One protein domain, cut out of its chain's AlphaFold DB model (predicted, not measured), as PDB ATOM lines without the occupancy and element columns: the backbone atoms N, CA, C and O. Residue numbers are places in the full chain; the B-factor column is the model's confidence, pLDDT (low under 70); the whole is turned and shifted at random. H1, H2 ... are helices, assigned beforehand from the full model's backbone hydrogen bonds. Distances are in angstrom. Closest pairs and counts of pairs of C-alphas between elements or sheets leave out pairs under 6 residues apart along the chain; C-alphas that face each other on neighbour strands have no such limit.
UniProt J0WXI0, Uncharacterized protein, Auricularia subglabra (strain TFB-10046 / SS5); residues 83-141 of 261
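This is residues 83 to 141 of the 261 residues of an uncharacterized protein of Auricularia subglabra (strain TFB-10046 / SS5) (UniProt J0WXI0). What is the shape? A helical hairpin, H1 and H2, makes one end, and winding residues 109 to 129, with no named element, lead to H3 at the other. What is it built of? The printed part has 59 residues, with H1, H2, H3 in order and no named strand: all helix. It is only just loose, close to compact, radius of gyration of the C-alphas 12.7 A, spanning 38 by 26 by 19 A.

Where is H1? Residues 83 to 94, 17.3 A from first to last C-alpha, begin at C-alpha 83 (9.956, 13.076, 38.782). What follows? H2, residues 97 to 108, measures 16.5 A; H3, residues 130 to 141, measures 16.3 A, ending at C-alpha 141 (19.075, 37.046, 53.179).

How do H1 and H2 meet? This hairpin touches through residues 92 to 93 and 99 to 103 alone; the closest C-alphas, Tyr 92 and Arg 100, are 5.6 A apart. They run opposite ways at a shallow tilt of 31 degrees. And H3? It is apart from both. In H1, H2 and H3 every O i to N i+4 pair is within hydrogen-bond range.

How far does it reach? The farthest C-alphas, Asp 96 and Leu 141, are 39.7 A apart. Which link is long? H2 to H3, 21 residues; residues 109 to 114 stand free. Any cut or low confidence? The printed part has no cut, and no printed residue is under 70 in pLDDT.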
ATOM      1  N   TRP A  83      10.319  14.061  39.807       84.12
ATOM      2  CA  TRP A  83       9.956  13.076  38.782       84.12
ATOM      3  C   TRP A  83       8.640  13.431  38.084       84.12
ATOM      4  O   TRP A  83       8.600  13.513  36.860       84.12
ATOM      5  N   CYS A  84       7.591  13.734  38.856       87.75
ATOM      6  CA  CYS A  84       6.302  14.141  38.297       87.75
ATOM      7  C   CYS A  84       6.421  15.462  37.535       87.75
ATOM      8  O   CYS A  84       5.841  15.606  36.466       87.75
ATOM      9  N   TYR A  85       7.216  16.406  38.050       88.38
ATOM     10  CA  TYR A  85       7.459  17.668  37.362       88.38
ATOM     11  C   TYR A  85       8.162  17.474  36.013       88.38
ATOM     12  O   TYR A  85       7.845  18.161  35.047       88.38
ATOM     13  N   GLN A  86       9.095  16.522  35.912       88.38
ATOM     14  CA  GLN A  86       9.736  16.209  34.635       88.38
ATOM     15  C   GLN A  86       8.726  15.695  33.602       88.38
ATOM     16  O   GLN A  86       8.797  16.094  32.439       88.38
ATOM     17  N   ASP A  87       7.802  14.828  34.010       89.69
ATOM     18  CA  ASP A  87       6.748  14.335  33.122       89.69
ATOM     19  C   ASP A  87       5.756  15.452  32.757       89.69
ATOM     20  O   ASP A  87       5.445  15.620  31.581       89.69
ATOM     21  N   ASP A  88       5.389  16.312  33.711       88.19
ATOM     22  CA  ASP A  88       4.582  17.513  33.463       88.19
ATOM     23  C   ASP A  88       5.218  18.445  32.414       88.19
ATOM     24  O   ASP A  88       4.510  19.012  31.582       88.19
ATOM     25  N   MET A  89       6.546  18.623  32.438       89.19
ATOM     26  CA  MET A  89       7.259  19.433  31.440       89.19
ATOM     27  C   MET A  89       7.336  18.736  30.076       89.19
ATOM     28  O   MET A  89       7.188  19.387  29.046       89.19
ATOM     29  N   ARG A  90       7.497  17.406  30.037       88.81
ATOM     30  CA  ARG A  90       7.410  16.653  28.773       88.81
ATOM     31  C   ARG A  90       6.031  16.798  28.144       88.81
ATOM     32  O   ARG A  90       5.929  16.965  26.931       88.81
ATOM     33  N   ASP A  91       4.979  16.736  28.949       88.06
ATOM     34  CA  ASP A  91       3.616  16.926  28.467       88.06
ATOM     35  C   ASP A  91       3.407  18.367  27.992       88.06
ATOM     36  O   ASP A  91       2.875  18.573  26.903       88.06
ATOM     37  N   TYR A  92       3.915  19.358  28.736       86.94
ATOM     38  CA  TYR A  92       3.891  20.776  28.360       86.94
ATOM     39  C   TYR A  92       4.443  21.032  26.945       86.94
ATOM     40  O   TYR A  92       3.848  21.780  26.159       86.94
ATOM     41  N   ASP A  93       5.541  20.369  26.585       86.81
ATOM     42  CA  ASP A  93       6.155  20.509  25.263       86.81
ATOM     43  C   ASP A  93       5.298  19.902  24.143       86.81
ATOM     44  O   ASP A  93       5.290  20.419  23.020       86.81
ATOM     45  N   ASN A  94       4.535  18.849  24.449       89.19
ATOM     46  CA  ASN A  94       3.750  18.078  23.483       89.19
ATOM     47  C   ASN A  94       2.293  18.548  23.322       89.19
ATOM     48  O   ASN A  94       1.640  18.159  22.350       89.19
ATOM     49  N   VAL A  95       1.769  19.361  24.244       89.94
ATOM     50  CA  VAL A  95       0.392  19.882  24.178       89.94
ATOM     51  C   VAL A  95       0.271  21.154  23.333       89.94
ATOM     52  O   VAL A  95       1.251  21.827  23.000       89.94
ATOM     53  N   ASP A  96      -0.969  21.482  22.969       90.62
ATOM     54  CA  ASP A  96      -1.313  22.698  22.243       90.62
ATOM     55  C   ASP A  96      -1.182  23.961  23.118       90.62
ATOM     56  O   ASP A  96      -0.933  23.916  24.325       90.62
ATOM     57  N   THR A  97      -1.357  25.133  22.503       86.69
ATOM     58  CA  THR A  97      -1.229  26.425  23.194       86.69
ATOM     59  C   THR A  97      -2.175  26.556  24.392       86.69
ATOM     60  O   THR A  97      -1.826  27.222  25.367       86.69
ATOM     61  N   LEU A  98      -3.358  25.933  24.338       87.19
ATOM     62  CA  LEU A  98      -4.320  25.961  25.439       87.19
ATOM     63  C   LEU A  98      -3.847  25.095  26.610       87.19
ATOM     64  O   LEU A  98      -3.825  25.589  27.736       87.19
ATOM     65  N   GLY A  99      -3.382  23.869  26.354       86.69
ATOM     66  CA  GLY A  99      -2.812  23.009  27.393       86.69
ATOM     67  C   GLY A  99      -1.602  23.649  28.079       86.69
ATOM     68  O   GLY A  99      -1.492  23.631  29.306       86.69
ATOM     69  N   ARG A 100      -0.736  24.327  27.310       87.00
ATOM     70  CA  ARG A 100       0.371  25.118  27.879       87.00
ATOM     71  C   ARG A 100      -0.132  26.243  28.773       87.00
ATOM     72  O   ARG A 100       0.418  26.469  29.847       87.00
ATOM     73  N   PHE A 101      -1.178  26.948  28.351       87.88
ATOM     74  CA  PHE A 101      -1.765  28.025  29.141       87.88
ATOM     75  C   PHE A 101      -2.329  27.514  30.473       87.88
ATOM     76  O   PHE A 101      -2.040  28.097  31.517       87.88
ATOM     77  N   GLU A 102      -3.079  26.411  30.457       88.62
ATOM     78  CA  GLU A 102      -3.646  25.798  31.664       88.62
ATOM     79  C   GLU A 102      -2.554  25.382  32.653       88.62
ATOM     80  O   GLU A 102      -2.628  25.720  33.838       88.62
ATOM     81  N   LYS A 103      -1.489  24.740  32.160       87.25
ATOM     82  CA  LYS A 103      -0.365  24.319  33.000       87.25
ATOM     83  C   LYS A 103       0.408  25.506  33.578       87.25
ATOM     84  O   LYS A 103       0.742  25.513  34.760       87.25
ATOM     85  N   SER A 104       0.640  26.551  32.784       88.00
ATOM     86  CA  SER A 104       1.258  27.791  33.269       88.00
ATOM     87  C   SER A 104       0.436  28.451  34.382       88.00
ATOM     88  O   SER A 104       1.000  28.956  35.354       88.00
ATOM     89  N   VAL A 105      -0.897  28.430  34.271       88.88
ATOM     90  CA  VAL A 105      -1.795  28.926  35.324       88.88
ATOM     91  C   VAL A 105      -1.691  28.064  36.583       88.88
ATOM     92  O   VAL A 105      -1.592  28.621  37.676       88.88
ATOM     93  N   GLU A 106      -1.656  26.736  36.447       89.19
ATOM     94  CA  GLU A 106      -1.477  25.809  37.573       89.19
ATOM     95  C   GLU A 106      -0.174  26.091  38.341       89.19
ATOM     96  O   GLU A 106      -0.187  26.165  39.575       89.19
ATOM     97  N   ILE A 107       0.938  26.303  37.626       88.00
ATOM     98  CA  ILE A 107       2.248  26.589  38.233       88.00
ATOM     99  C   ILE A 107       2.221  27.926  38.978       88.00
ATOM    100  O   ILE A 107       2.668  28.017  40.121       88.00
ATOM    101  N   LEU A 108       1.658  28.973  38.373       88.00
ATOM    102  CA  LEU A 108       1.646  30.312  38.968       88.00
ATOM    103  C   LEU A 108       0.709  30.457  40.171       88.00
ATOM    104  O   LEU A 108       0.878  31.376  40.972       88.00
ATOM    105  N   GLN A 109      -0.255  29.550  40.333       87.62
ATOM    106  CA  GLN A 109      -1.094  29.483  41.531       87.62
ATOM    107  C   GLN A 109      -0.367  28.870  42.740       87.62
ATOM    108  O   GLN A 109      -0.857  28.978  43.870       87.62
ATOM    109  N   GLN A 110       0.801  28.250  42.535       87.88
ATOM    110  CA  GLN A 110       1.561  27.621  43.610       87.88
ATOM    111  C   GLN A 110       2.138  28.637  44.600       87.88
ATOM    112  O   GLN A 110       2.313  29.828  44.331       87.88
ATOM    113  N   ALA A 111       2.425  28.159  45.813       83.62
ATOM    114  CA  ALA A 111       2.746  29.019  46.947       83.62
ATOM    115  C   ALA A 111       4.037  29.836  46.778       83.62
ATOM    116  O   ALA A 111       4.140  30.916  47.363       83.62
ATOM    117  N   ASN A 112       4.994  29.332  46.004       84.12
ATOM    118  CA  ASN A 112       6.248  30.006  45.689       84.12
ATOM    119  C   ASN A 112       6.071  31.169  44.693       84.12
ATOM    120  O   ASN A 112       6.842  32.124  44.744       84.12
ATOM    121  N   TYR A 113       5.009  31.162  43.878       85.75
ATOM    122  CA  TYR A 113       4.758  32.160  42.830       85.75
ATOM    123  C   TYR A 113       3.819  33.308  43.216       85.75
ATOM    124  O   TYR A 113       3.585  34.209  42.409       85.75
ATOM    125  N   LYS A 114       3.335  33.352  44.463       81.25
ATOM    126  CA  LYS A 114       2.426  34.414  44.941       81.25
ATOM    127  C   LYS A 114       2.953  35.831  44.690       81.25
ATOM    128  O   LYS A 114       2.184  36.710  44.314       81.25
ATOM    129  N   ASP A 115       4.264  36.021  44.836       77.75
ATOM    130  CA  ASP A 115       4.947  37.309  44.669       77.75
ATOM    131  C   ASP A 115       5.704  37.421  43.334       77.75
ATOM    132  O   ASP A 115       6.620  38.242  43.205       77.75
ATOM    133  N   PHE A 116       5.368  36.598  42.332       79.81
ATOM    134  CA  PHE A 116       6.021  36.630  41.016       79.81
ATOM    135  C   PHE A 116       5.898  38.012  40.365       79.81
ATOM    136  O   PHE A 116       6.876  38.564  39.862       79.81
ATOM    137  N   GLY A 117       4.711  38.618  40.461       74.88
ATOM    138  CA  GLY A 117       4.466  40.009  40.075       74.88
ATOM    139  C   GLY A 117       4.491  40.284  38.567       74.88
ATOM    140  O   GLY A 117       4.304  41.433  38.167       74.88
ATOM    141  N   LYS A 118       4.695  39.259  37.729       80.50
ATOM    142  CA  LYS A 118       4.631  39.342  36.263       80.50
ATOM    143  C   LYS A 118       3.334  38.711  35.738       80.50
ATOM    144  O   LYS A 118       2.805  37.793  36.368       80.50
ATOM    145  N   PRO A 119       2.787  39.204  34.612       80.81
ATOM    146  CA  PRO A 119       1.572  38.645  34.025       80.81
ATOM    147  C   PRO A 119       1.820  37.237  33.469       80.81
ATOM    148  O   PRO A 119       2.925  36.936  33.024       80.81
ATOM    149  N   LEU A 120       0.760  36.422  33.402       79.12
ATOM    150  CA  LEU A 120       0.788  35.047  32.874       79.12
ATOM    151  C   LEU A 120       1.480  34.941  31.501       79.12
ATOM    152  O   LEU A 120       2.201  33.990  31.246       79.12
ATOM    153  N   LEU A 121       1.299  35.934  30.622       79.62
ATOM    154  CA  LEU A 121       1.879  35.933  29.271       79.62
ATOM    155  C   LEU A 121       3.417  36.025  29.263       79.62
ATOM    156  O   LEU A 121       4.050  35.681  28.273       79.62
ATOM    157  N   GLN A 122       4.015  36.530  30.343       79.75
ATOM    158  CA  GLN A 122       5.470  36.610  30.501       79.75
ATOM    159  C   GLN A 122       6.051  35.381  31.203       79.75
ATOM    160  O   GLN A 122       7.264  35.327  31.406       79.75
ATOM    161  N   PHE A 123       5.207  34.432  31.609       83.62
ATOM    162  CA  PHE A 123       5.658  33.201  32.226       83.62
ATOM    163  C   PHE A 123       6.078  32.199  31.159       83.62
ATOM    164  O   PHE A 123       5.296  31.831  30.284       83.62
ATOM    165  N   ASP A 124       7.328  31.773  31.269       85.25
ATOM    166  CA  ASP A 124       7.970  30.812  30.390       85.25
ATOM    167  C   ASP A 124       8.784  29.854  31.275       85.25
ATOM    168  O   ASP A 124       9.751  30.305  31.898       85.25
ATOM    169  N   PRO A 125       8.392  28.569  31.383       84.88
ATOM    170  CA  PRO A 125       9.081  27.591  32.222       84.88
ATOM    171  C   PRO A 125      10.560  27.390  31.882       84.88
ATOM    172  O   PRO A 125      11.337  27.035  32.766       84.88
ATOM    173  N   GLU A 126      10.979  27.614  30.634       86.00
ATOM    174  CA  GLU A 126      12.366  27.383  30.208       86.00
ATOM    175  C   GLU A 126      13.281  28.581  30.482       86.00
ATOM    176  O   GLU A 126      14.514  28.455  30.529       86.00
ATOM    177  N   ARG A 127      12.691  29.759  30.690       88.50
ATOM    178  CA  ARG A 127      13.429  31.009  30.825       88.50
ATOM    179  C   ARG A 127      13.788  31.298  32.274       88.50
ATOM    180  O   ARG A 127      12.921  31.461  33.120       88.50
ATOM    181  N   PHE A 128      15.078  31.497  32.535       90.12
ATOM    182  CA  PHE A 128      15.533  31.981  33.835       90.12
ATOM    183  C   PHE A 128      15.363  33.497  33.965       90.12
ATOM    184  O   PHE A 128      15.773  34.273  33.095       90.12
ATOM    185  N   ASP A 129      14.790  33.928  35.083       89.12
ATOM    186  CA  ASP A 129      14.592  35.333  35.417       89.12
ATOM    187  C   ASP A 129      15.582  35.787  36.500       89.12
ATOM    188  O   ASP A 129      15.323  35.661  37.698       89.12
ATOM    189  N   MET A 130      16.715  36.351  36.066       90.38
ATOM    190  CA  MET A 130      17.778  36.837  36.960       90.38
ATOM    191  C   MET A 130      17.284  37.884  37.967       90.38
ATOM    192  O   MET A 130      17.740  37.900  39.111       90.38
ATOM    193  N   GLU A 131      16.374  38.777  37.565       89.38
ATOM    194  CA  GLU A 131      15.897  39.860  38.433       89.38
ATOM    195  C   GLU A 131      14.979  39.314  39.526       89.38
ATOM    196  O   GLU A 131      15.129  39.663  40.701       89.38
ATOM    197  N   TYR A 132      14.068  38.414  39.148       87.31
ATOM    198  CA  TYR A 132      13.218  37.713  40.102       87.31
ATOM    199  C   TYR A 132      14.050  36.881  41.081       87.31
ATOM    200  O   TYR A 132      13.905  37.053  42.290       87.31
ATOM    201  N   ALA A 133      14.986  36.070  40.581       89.69
ATOM    202  CA  ALA A 133      15.837  35.233  41.419       89.69
ATOM    203  C   ALA A 133      16.693  36.065  42.393       89.69
ATOM    204  O   ALA A 133      16.771  35.751  43.582       89.69
ATOM    205  N   THR A 134      17.268  37.181  41.930       90.56
ATOM    206  CA  THR A 134      18.046  38.096  42.783       90.56
ATOM    207  C   THR A 134      17.180  38.745  43.863       90.56
ATOM    208  O   THR A 134      17.639  38.939  44.990       90.56
ATOM    209  N   ARG A 135      15.925  39.094  43.549       88.62
ATOM    210  CA  ARG A 135      14.978  39.618  44.540       88.62
ATOM    211  C   ARG A 135      14.671  38.574  45.607       88.62
ATOM    212  O   ARG A 135      14.829  38.873  46.785       88.62
ATOM    213  N   CYS A 136      14.321  37.359  45.194       87.56
ATOM    214  CA  CYS A 136      14.064  36.263  46.118       87.56
ATOM    215  C   CYS A 136      15.286  36.018  47.021       87.56
ATOM    216  O   CYS A 136      15.132  35.923  48.238       87.56
ATOM    217  N   LEU A 137      16.505  36.023  46.462       89.75
ATOM    218  CA  LEU A 137      17.744  35.904  47.235       89.75
ATOM    219  C   LEU A 137      17.860  36.979  48.324       89.75
ATOM    220  O   LEU A 137      18.148  36.655  49.475       89.75
ATOM    221  N   LYS A 138      17.617  38.250  47.993       87.75
ATOM    222  CA  LYS A 138      17.657  39.339  48.981       87.75
ATOM    223  C   LYS A 138      16.610  39.168  50.072       87.75
ATOM    224  O   LYS A 138      16.933  39.335  51.245       87.75
ATOM    225  N   ASP A 139      15.392  38.789  49.700       86.81
ATOM    226  CA  ASP A 139      14.307  38.561  50.656       86.81
ATOM    227  C   ASP A 139      14.662  37.426  51.634       86.81
ATOM    228  O   ASP A 139      14.405  37.527  52.837       86.81
ATOM    229  N   ALA A 140      15.334  36.378  51.155       86.81
ATOM    230  CA  ALA A 140      15.832  35.309  52.011       86.81
ATOM    231  C   ALA A 140      17.002  35.737  52.903       86.81
ATOM    232  O   ALA A 140      17.013  35.396  54.086       86.81
ATOM    233  N   LEU A 141      17.961  36.510  52.386       86.75
ATOM    234  CA  LEU A 141      19.075  37.046  53.179       86.75
ATOM    235  C   LEU A 141      18.604  38.029  54.263       86.75
ATOM    236  O   LEU A 141      19.234  38.135  55.316       86.75
TER     237      LEU A 141